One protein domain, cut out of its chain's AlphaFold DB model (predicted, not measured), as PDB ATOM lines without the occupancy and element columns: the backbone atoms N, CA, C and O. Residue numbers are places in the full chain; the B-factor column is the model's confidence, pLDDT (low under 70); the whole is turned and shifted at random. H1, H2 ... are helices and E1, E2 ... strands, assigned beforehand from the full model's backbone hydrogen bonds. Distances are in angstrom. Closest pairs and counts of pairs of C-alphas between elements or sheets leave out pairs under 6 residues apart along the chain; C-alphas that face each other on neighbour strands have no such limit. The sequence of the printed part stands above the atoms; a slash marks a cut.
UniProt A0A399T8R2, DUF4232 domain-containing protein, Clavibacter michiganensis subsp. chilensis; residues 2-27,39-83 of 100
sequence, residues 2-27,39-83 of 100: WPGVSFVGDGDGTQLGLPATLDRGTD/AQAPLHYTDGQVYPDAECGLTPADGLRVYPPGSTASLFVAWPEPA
ATOM      1  N   TRP A   2     276.617 232.532 144.525       95.50
ATOM      2  CA  TRP A   2     276.052 231.449 143.712       95.50
ATOM      3  C   TRP A   2     275.376 230.394 144.581       95.50
ATOM      4  O   TRP A   2     275.934 230.051 145.630       95.50
ATOM      5  N   PRO A   3     274.207 229.875 144.182       96.62
ATOM      6  CA  PRO A   3     273.686 228.670 144.795       96.62
ATOM      7  C   PRO A   3     274.497 227.445 144.354       96.62
ATOM      8  O   PRO A   3     275.059 227.418 143.262       96.62
ATOM      9  N   GLY A   4     274.527 226.409 145.187       97.88
ATOM     10  CA  GLY A   4     274.871 225.065 144.722       97.88
ATOM     11  C   GLY A   4     273.635 224.430 144.097       97.88
ATOM     12  O   GLY A   4     272.566 224.497 144.697       97.88
ATOM     13  N   VAL A   5     273.753 223.822 142.919       98.31
ATOM     14  CA  VAL A   5     272.637 223.141 142.246       98.31
ATOM     15  C   VAL A   5     273.108 221.768 141.785       98.31
ATOM     16  O   VAL A   5     274.226 221.642 141.304       98.31
ATOM     17  N   SER A   6     272.291 220.733 141.939       98.44
ATOM     18  CA  SER A   6     272.570 219.402 141.392       98.44
ATOM     19  C   SER A   6     271.274 218.702 141.011       98.44
ATOM     20  O   SER A   6     270.277 218.862 141.719       98.44
ATOM     21  N   PHE A   7     271.293 217.878 139.965       98.44
ATOM     22  CA  PHE A   7     270.213 216.920 139.744       98.44
ATOM     23  C   PHE A   7     270.165 215.900 140.882       98.44
ATOM     24  O   PHE A   7     271.197 215.535 141.453       98.44
ATOM     25  N   VAL A   8     268.956 215.466 141.227       98.50
ATOM     26  CA  VAL A   8     268.713 214.388 142.185       98.50
ATOM     27  C   VAL A   8     267.625 213.443 141.681       98.50
ATOM     28  O   VAL A   8     266.735 213.871 140.946       98.50
ATOM     29  N   GLY A   9     267.694 212.176 142.079       97.38
ATOM     30  CA  GLY A   9     266.767 211.126 141.663       97.38
ATOM     31  C   GLY A   9     266.582 210.029 142.713       97.38
ATOM     32  O   GLY A   9     266.845 210.234 143.902       97.38
ATOM     33  N   ASP A  10     266.129 208.869 142.228       94.94
ATOM     34  CA  ASP A  10     265.882 207.625 142.974       94.94
ATOM     35  C   ASP A  10     264.807 207.707 144.076       94.94
ATOM     36  O   ASP A  10     264.611 206.763 144.846       94.94
ATOM     37  N   GLY A  11     264.056 208.809 144.150       95.69
ATOM     38  CA  GLY A  11     263.025 209.041 145.161       95.69
ATOM     39  C   GLY A  11     263.568 209.348 146.559       95.69
ATOM     40  O   GLY A  11     262.781 209.568 147.482       95.69
ATOM     41  N   ASP A  12     264.891 209.379 146.736       95.81
ATOM     42  CA  ASP A  12     265.564 209.622 148.016       95.81
ATOM     43  C   ASP A  12     266.483 210.857 148.002       95.81
ATOM     44  O   ASP A  12     267.035 211.243 149.036       95.81
ATOM     45  N   GLY A  13     266.598 211.523 146.850       96.12
ATOM     46  CA  GLY A  13     267.437 212.702 146.691       96.12
ATOM     47  C   GLY A  13     268.906 212.372 146.415       96.12
ATOM     48  O   GLY A  13     269.767 213.245 146.602       96.12
ATOM     49  N   THR A  14     269.205 211.143 145.984       97.69
ATOM     50  CA  THR A  14     270.525 210.747 145.489       97.69
ATOM     51  C   THR A  14     270.952 211.686 144.370       97.69
ATOM     52  O   THR A  14     270.198 211.948 143.438       97.69
ATOM     53  N   GLN A  15     272.161 212.242 144.476       98.00
ATOM     54  CA  GLN A  15     272.679 213.141 143.449       98.00
ATOM     55  C   GLN A  15     272.994 212.369 142.170       98.00
ATOM     56  O   GLN A  15     273.697 211.362 142.219       98.00
ATOM     57  N   LEU A  16     272.548 212.909 141.039       98.06
ATOM     58  CA  LEU A  16     272.897 212.417 139.713       98.06
ATOM     59  C   LEU A  16     274.027 213.275 139.135       98.06
ATOM     60  O   LEU A  16     273.911 214.502 139.075       98.06
ATOM     61  N   GLY A  17     275.122 212.622 138.745       97.44
ATOM     62  CA  GLY A  17     276.246 213.252 138.063       97.44
ATOM     63  C   GLY A  17     276.925 214.388 138.836       97.44
ATOM     64  O   GLY A  17     276.981 214.422 140.075       97.44
ATOM     65  N   LEU A  18     277.507 215.318 138.076       98.19
ATOM     66  CA  LEU A  18     278.214 216.478 138.615       98.19
ATOM     67  C   LEU A  18     277.245 217.545 139.159       98.19
ATOM     68  O   LEU A  18     276.179 217.773 138.584       98.19
ATOM     69  N   PRO A  19     277.626 218.266 140.231       98.12
ATOM     70  CA  PRO A  19     276.938 219.495 140.604       98.12
ATOM     71  C   PRO A  19     277.203 220.597 139.568       98.12
ATOM     72  O   PRO A  19     278.147 220.519 138.781       98.12
ATOM     73  N   ALA A  20     276.404 221.659 139.617       98.19
ATOM     74  CA  ALA A  20     276.563 222.816 138.757       98.19
ATOM     75  C   ALA A  20     277.934 223.477 138.934       98.19
ATOM     76  O   ALA A  20     278.392 223.713 140.059       98.19
ATOM     77  N   THR A  21     278.562 223.828 137.816       98.00
ATOM     78  CA  THR A  21     279.692 224.756 137.815       98.00
ATOM     79  C   THR A  21     279.200 226.166 138.119       98.00
ATOM     80  O   THR A  21     278.031 226.500 137.926       98.00
ATOM     81  N   LEU A  22     280.091 227.007 138.638       96.81
ATOM     82  CA  LEU A  22     279.767 228.394 138.956       96.81
ATOM     83  C   LEU A  22     280.261 229.285 137.822       96.81
ATOM     84  O   LEU A  22     281.471 229.337 137.593       96.81
ATOM     85  N   ASP A  23     279.361 230.027 137.186       96.56
ATOM     86  CA  ASP A  23     279.746 231.073 136.244       96.56
ATOM     87  C   ASP A  23     280.435 232.206 137.018       96.56
ATOM     88  O   ASP A  23     279.796 233.021 137.686       96.56
ATOM     89  N   ARG A  24     281.768 232.224 136.962       93.88
ATOM     90  CA  ARG A  24     282.620 233.275 137.541       93.88
ATOM     91  C   ARG A  24     283.042 234.326 136.514       93.88
ATOM     92  O   ARG A  24     283.797 235.224 136.874       93.88
ATOM     93  N   GLY A  25     282.625 234.176 135.256       93.44
ATOM     94  CA  GLY A  25     282.941 235.102 134.171       93.44
ATOM     95  C   GLY A  25     281.954 236.262 134.086       93.44
ATOM     96  O   GLY A  25     282.340 237.349 133.657       93.44
ATOM     97  N   THR A  26     280.712 236.052 134.523       90.31
ATOM     98  CA  THR A  26     279.683 237.096 134.564       90.31
ATOM     99  C   THR A  26     279.712 237.866 135.884       90.31
ATOM    100  O   THR A  26     279.668 237.283 136.972       90.31
ATOM    101  N   ASP A  27     279.744 239.198 135.792       88.31
ATOM    102  CA  ASP A  27     279.622 240.078 136.956       88.31
ATOM    103  C   ASP A  27     278.292 239.835 137.683       88.31
ATOM    104  O   ASP A  27     277.225 239.792 137.069       88.31
ATOM    105  N   ALA A  39     265.102 237.178 144.787       91.75
ATOM    106  CA  ALA A  39     266.277 237.163 143.928       91.75
ATOM    107  C   ALA A  39     266.221 235.914 143.051       91.75
ATOM    108  O   ALA A  39     265.611 234.910 143.429       91.75
ATOM    109  N   GLN A  40     266.905 235.957 141.918       94.25
ATOM    110  CA  GLN A  40     266.992 234.846 140.980       94.25
ATOM    111  C   GLN A  40     268.451 234.566 140.646       94.25
ATOM    112  O   GLN A  40     269.273 235.476 140.641       94.25
ATOM    113  N   ALA A  41     268.777 233.308 140.376       94.88
ATOM    114  CA  ALA A  41     270.078 232.902 139.864       94.88
ATOM    115  C   ALA A  41     269.857 232.246 138.492       94.88
ATOM    116  O   ALA A  41     269.080 231.290 138.422       94.88
ATOM    117  N   PRO A  42     270.487 232.743 137.412       95.38
ATOM    118  CA  PRO A  42     270.403 232.103 136.104       95.38
ATOM    119  C   PRO A  42     270.945 230.674 136.169       95.38
ATOM    120  O   PRO A  42     272.022 230.455 136.721       95.38
ATOM    121  N   LEU A  43     270.210 229.716 135.607       96.94
ATOM    122  CA  LEU A  43     270.646 228.330 135.464       96.94
ATOM    123  C   LEU A  43     270.734 228.002 133.976       96.94
ATOM    124  O   LEU A  43     269.735 228.069 133.260       96.94
ATOM    125  N   HIS A  44     271.926 227.635 133.532       96.94
ATOM    126  CA  HIS A  44     272.163 227.056 132.224       96.94
ATOM    127  C   HIS A  44     272.135 225.538 132.350       96.94
ATOM    128  O   HIS A  44     272.783 224.960 133.224       96.94
ATOM    129  N   TYR A  45     271.364 224.909 131.471       97.12
ATOM    130  CA  TYR A  45     271.190 223.469 131.400       97.12
ATOM    131  C   TYR A  45     271.527 222.986 129.996       97.12
ATOM    132  O   TYR A  45     271.044 223.542 129.007       97.12
ATOM    133  N   THR A  46     272.350 221.949 129.933       96.81
ATOM    134  CA  THR A  46     272.585 221.164 128.727       96.81
ATOM    135  C   THR A  46     271.794 219.876 128.846       96.81
ATOM    136  O   THR A  46     271.971 219.137 129.811       96.81
ATOM    137  N   ASP A  47     270.941 219.614 127.860       94.75
ATOM    138  CA  ASP A  47     270.153 218.388 127.796       94.75
ATOM    139  C   ASP A  47     271.068 217.159 127.776       94.75
ATOM    140  O   ASP A  47     271.887 217.013 126.871       94.75
ATOM    141  N   GLY A  48     270.934 216.269 128.766       93.75
ATOM    142  CA  GLY A  48     271.744 215.053 128.849       93.75
ATOM    143  C   GLY A  48     271.608 214.162 127.610       93.75
ATOM    144  O   GLY A  48     272.540 213.436 127.267       93.75
ATOM    145  N   GLN A  49     270.481 214.246 126.893       95.38
ATOM    146  CA  GLN A  49     270.204 213.450 125.698       95.38
ATOM    147  C   GLN A  49     271.089 213.811 124.494       95.38
ATOM    148  O   GLN A  49     271.085 213.082 123.500       95.38
ATOM    149  N   VAL A  50     271.860 214.905 124.557       96.12
ATOM    150  CA  VAL A  50     272.844 215.240 123.510       96.12
ATOM    151  C   VAL A  50     274.089 214.351 123.563       96.12
ATOM    152  O   VAL A  50     274.827 214.283 122.578       96.12
ATOM    153  N   TYR A  51     274.324 213.666 124.685       95.12
ATOM    154  CA  TYR A  51     275.446 212.753 124.878       95.12
ATOM    155  C   TYR A  51     275.025 211.295 124.641       95.12
ATOM    156  O   TYR A  51     273.877 210.928 124.907       95.12
ATOM    157  N   PRO A  52     275.934 210.418 124.172       95.62
ATOM    158  CA  PRO A  52     275.656 208.987 124.100       95.62
ATOM    159  C   PRO A  52     275.303 208.419 125.480       95.62
ATOM    160  O   PRO A  52     275.993 208.691 126.460       95.62
ATOM    161  N   ASP A  53     274.280 207.565 125.559       94.56
ATOM    162  CA  ASP A  53     273.847 206.960 126.830       94.56
ATOM    163  C   ASP A  53     274.971 206.179 127.532       94.56
ATOM    164  O   ASP A  53     275.112 206.241 128.745       94.56
ATOM    165  N   ALA A  54     275.852 205.526 126.770       94.38
ATOM    166  CA  ALA A  54     277.017 204.836 127.325       94.38
ATOM    167  C   ALA A  54     278.024 205.772 128.029       94.38
ATOM    168  O   ALA A  54     278.815 205.297 128.838       94.38
ATOM    169  N   GLU A  55     278.011 207.072 127.716       94.00
ATOM    170  CA  GLU A  55     278.854 208.094 128.351       94.00
ATOM    171  C   GLU A  55     278.105 208.840 129.463       94.00
ATOM    172  O   GLU A  55     278.680 209.142 130.502       94.00
ATOM    173  N   CYS A  56     276.820 209.137 129.262       96.31
ATOM    174  CA  CYS A  56     276.011 209.931 130.190       96.31
ATOM    175  C   CYS A  56     275.359 209.086 131.298       96.31
ATOM    176  O   CYS A  56     275.187 209.550 132.428       96.31
ATOM    177  N   GLY A  57     274.985 207.843 130.988       96.44
ATOM    178  CA  GLY A  57     274.118 207.016 131.824       96.44
ATOM    179  C   GLY A  57     272.803 207.738 132.104       96.44
ATOM    180  O   GLY A  57     272.572 208.152 133.247       96.44
ATOM    181  N   LEU A  58     271.986 207.951 131.065       96.88
ATOM    182  CA  LEU A  58     270.769 208.758 131.159       96.88
ATOM    183  C   LEU A  58     269.839 208.190 132.225       96.88
ATOM    184  O   LEU A  58     269.355 207.064 132.134       96.88
ATOM    185  N   THR A  59     269.574 209.007 133.238       97.00
ATOM    186  CA  THR A  59     268.764 208.641 134.397       97.00
ATOM    187  C   THR A  59     267.656 209.674 134.578       97.00
ATOM    188  O   THR A  59     267.941 210.873 134.547       97.00
ATOM    189  N   PRO A  60     266.389 209.260 134.761       96.38
ATOM    190  CA  PRO A  60     265.317 210.188 135.101       96.38
ATOM    191  C   PRO A  60     265.621 210.885 136.433       96.38
ATOM    192  O   PRO A  60     265.770 210.212 137.454       96.38
ATOM    193  N   ALA A  61     265.715 212.216 136.438       97.81
ATOM    194  CA  ALA A  61     265.790 212.970 137.681       97.81
ATOM    195  C   ALA A  61     264.388 213.176 138.270       97.81
ATOM    196  O   ALA A  61     263.403 213.308 137.545       97.81
ATOM    197  N   ASP A  62     264.310 213.284 139.595       98.31
ATOM    198  CA  ASP A  62     263.117 213.789 140.279       98.31
ATOM    199  C   ASP A  62     263.078 215.326 140.231       98.31
ATOM    200  O   ASP A  62     262.014 215.956 140.218       98.31
ATOM    201  N   GLY A  63     264.258 215.953 140.225       98.31
ATOM    202  CA  GLY A  63     264.398 217.399 140.211       98.31
ATOM    203  C   GLY A  63     265.792 217.891 140.569       98.31
ATOM    204  O   GLY A  63     266.796 217.199 140.399       98.31
ATOM    205  N   LEU A  64     265.839 219.115 141.088       98.50
ATOM    206  CA  LEU A  64     267.054 219.783 141.528       98.50
ATOM    207  C   LEU A  64     267.108 219.881 143.047       98.50
ATOM    208  O   LEU A  64     266.134 220.251 143.706       98.50
ATOM    209  N   ARG A  65     268.301 219.667 143.592       98.56
ATOM    210  CA  ARG A  65     268.676 220.084 144.940       98.56
ATOM    211  C   ARG A  65     269.416 221.412 144.861       98.56
ATOM    212  O   ARG A  65     270.423 221.514 144.166       98.56
ATOM    213  N   VAL A  66     268.932 222.416 145.589       98.25
ATOM    214  CA  VAL A  66     269.442 223.793 145.556       98.25
ATOM    215  C   VAL A  66     269.899 224.228 146.945       98.25
ATOM    216  O   VAL A  66     269.114 224.226 147.886       98.25
ATOM    217  N   TYR A  67     271.150 224.655 147.078       97.38
ATOM    218  CA  TYR A  67     271.714 225.245 148.291       97.38
ATOM    219  C   TYR A  67     271.849 226.758 148.113       97.38
ATOM    220  O   TYR A  67     272.644 227.188 147.275       97.38
ATOM    221  N   PRO A  68     271.121 227.591 148.880       93.12
ATOM    222  CA  PRO A  68     271.329 229.034 148.867       93.12
ATOM    223  C   PRO A  68     272.767 229.418 149.269       93.12
ATOM    224  O   PRO A  68     273.413 228.683 150.021       93.12
ATOM    225  N   PRO A  69     273.280 230.585 148.841       89.88
ATOM    226  CA  PRO A  69     274.643 230.996 149.149       89.88
ATOM    227  C   PRO A  69     274.827 231.136 150.663       89.88
ATOM    228  O   PRO A  69     274.050 231.820 151.326       89.88
ATOM    229  N   GLY A  70     275.860 230.494 151.211       86.88
ATOM    230  CA  GLY A  70     276.152 230.525 152.650       86.88
ATOM    231  C   GLY A  70     275.231 229.661 153.521       86.88
ATOM    232  O   GLY A  70     275.369 229.688 154.740       86.88
ATOM    233  N   SER A  71     274.324 228.882 152.923       90.88
ATOM    234  CA  SER A  71     273.455 227.933 153.626       90.88
ATOM    235  C   SER A  71     273.840 226.492 153.298       90.88
ATOM    236  O   SER A  71     274.110 226.153 152.149       90.88
ATOM    237  N   THR A  72     273.800 225.617 154.302       91.94
ATOM    238  CA  THR A  72     273.895 224.159 154.120       91.94
ATOM    239  C   THR A  72     272.525 223.481 154.105       91.94
ATOM    240  O   THR A  72     272.448 222.266 153.958       91.94
ATOM    241  N   ALA A  73     271.440 224.237 154.287       95.94
ATOM    242  CA  ALA A  73     270.084 223.727 154.129       95.94
ATOM    243  C   ALA A  73     269.697 223.787 152.649       95.94
ATOM    244  O   ALA A  73     269.696 224.870 152.056       95.94
ATOM    245  N   SER A  74     269.382 222.632 152.067       97.00
ATOM    246  CA  SER A  74     268.931 222.534 150.682       97.00
ATOM    247  C   SER A  74     267.423 222.701 150.540       97.00
ATOM    248  O   SER A  74     266.649 222.357 151.431       97.00
ATOM    249  N   LEU A  75     267.026 223.135 149.353       97.19
ATOM    250  CA  LEU A  75     265.670 223.133 148.833       97.19
ATOM    251  C   LEU A  75     265.574 222.105 147.702       97.19
ATOM    252  O   LEU A  75     266.569 221.822 147.034       97.19
ATOM    253  N   PHE A  76     264.377 221.577 147.482       97.94
ATOM    254  CA  PHE A  76     264.070 220.723 146.340       97.94
ATOM    255  C   PHE A  76     263.177 221.477 145.354       97.94
ATOM    256  O   PHE A  76     262.205 222.114 145.764       97.94
ATOM    257  N   VAL A  77     263.502 221.393 144.067       97.62
ATOM    258  CA  VAL A  77     262.697 221.931 142.967       97.62
ATOM    259  C   VAL A  77     262.357 220.776 142.035       97.62
ATOM    260  O   VAL A  77     263.255 220.211 141.419       97.62
ATOM    261  N   ALA A  78     261.074 220.426 141.935       98.00
ATOM    262  CA  ALA A  78     260.622 219.374 141.030       98.00
ATOM    263  C   ALA A  78     260.895 219.784 139.577       98.00
ATOM    264  O   ALA A  78     260.383 220.805 139.113       98.00
ATOM    265  N   TRP A  79     261.705 218.991 138.880       97.12
ATOM    266  CA  TRP A  79     262.061 219.228 137.484       97.12
ATOM    267  C   TRP A  79     262.517 217.911 136.836       97.12
ATOM    268  O   TRP A  79     263.703 217.586 136.880       97.12
ATOM    269  N   PRO A  80     261.571 217.115 136.308       94.31
ATOM    270  CA  PRO A  80     261.820 215.730 135.918       94.31
ATOM    271  C   PRO A  80     262.461 215.620 134.526       94.31
ATOM    272  O   PRO A  80     261.899 215.008 133.618       94.31
ATOM    273  N   GLU A  81     263.623 216.244 134.352       94.38
ATOM    274  CA  GLU A  81     264.436 216.123 133.141       94.38
ATOM    275  C   GLU A  81     265.435 214.961 133.272       94.38
ATOM    276  O   GLU A  81     265.955 214.716 134.366       94.38
ATOM    277  N   PRO A  82     265.740 214.227 132.189       93.56
ATOM    278  CA  PRO A  82     266.821 213.250 132.200       93.56
ATOM    279  C   PRO A  82     268.170 213.918 132.495       93.56
ATOM    280  O   PRO A  82     268.533 214.915 131.876       93.56
ATOM    281  N   ALA A  83     268.946 213.331 133.402       97.00
ATOM    282  CA  ALA A  83     270.287 213.788 133.742       97.00
ATOM    283  C   ALA A  83     271.323 212.688 133.482       97.00
ATOM    284  O   ALA A  83     270.995 211.501 133.423       97.00
TER     285      ALA A  83
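Overview. This is residues 2 to 27 and 39 to 83 of the 100 residues of the protein "DUF4232 domain-containing protein" of Clavibacter michiganensis subsp. chilensis (UniProt A0A399T8R2). With little regular structure, this flat domain is a strongly twisted antiparallel sheet, in the order E2 E1 E5 E6, with unnamed stretches around it; residues 50 to 55, of which 53 to 55 belong to H1, stick out. Printed are 71 residues with E1 E2 E3 H1 E4 E5 E6 along the chain, mostly strand, but only 28 residues are in named elements. It is compact, radius of gyration of the C-alphas 12.7 A, spanning 35 by 30 by 15 A.

Along the chain. E1, residues 4 to 9, 16.4 A long, begins at C-alpha 4 (274.871, 225.065, 144.722). E2 is residues 14 to 16, E3 43 to 45, H1 53 to 56, E4 58 to 60, E5 63 to 67. E6, residues 75 to 78, ends at C-alpha 78 (260.622, 219.374, 141.030).

Arrangement. In hairpin E1 and E2, N 16 and O 7 are 3.0 A apart; between antiparallel E1 and E5, N 65 and O 6, 2.8 A; in hairpin E5 and E6, N 64 and O 77, 2.8 A. E4 runs on into E5 at 86 degrees. E3 pairs with no named strand. H1, too short for O i to N i+4 pairs, has 1 O i to N i+3 pair within range.

Size, cuts and confidence. Residues 28 to 38 are cut out, a C-alpha gap of 15.3 A. No link printed whole is long. No printed residue is under 70.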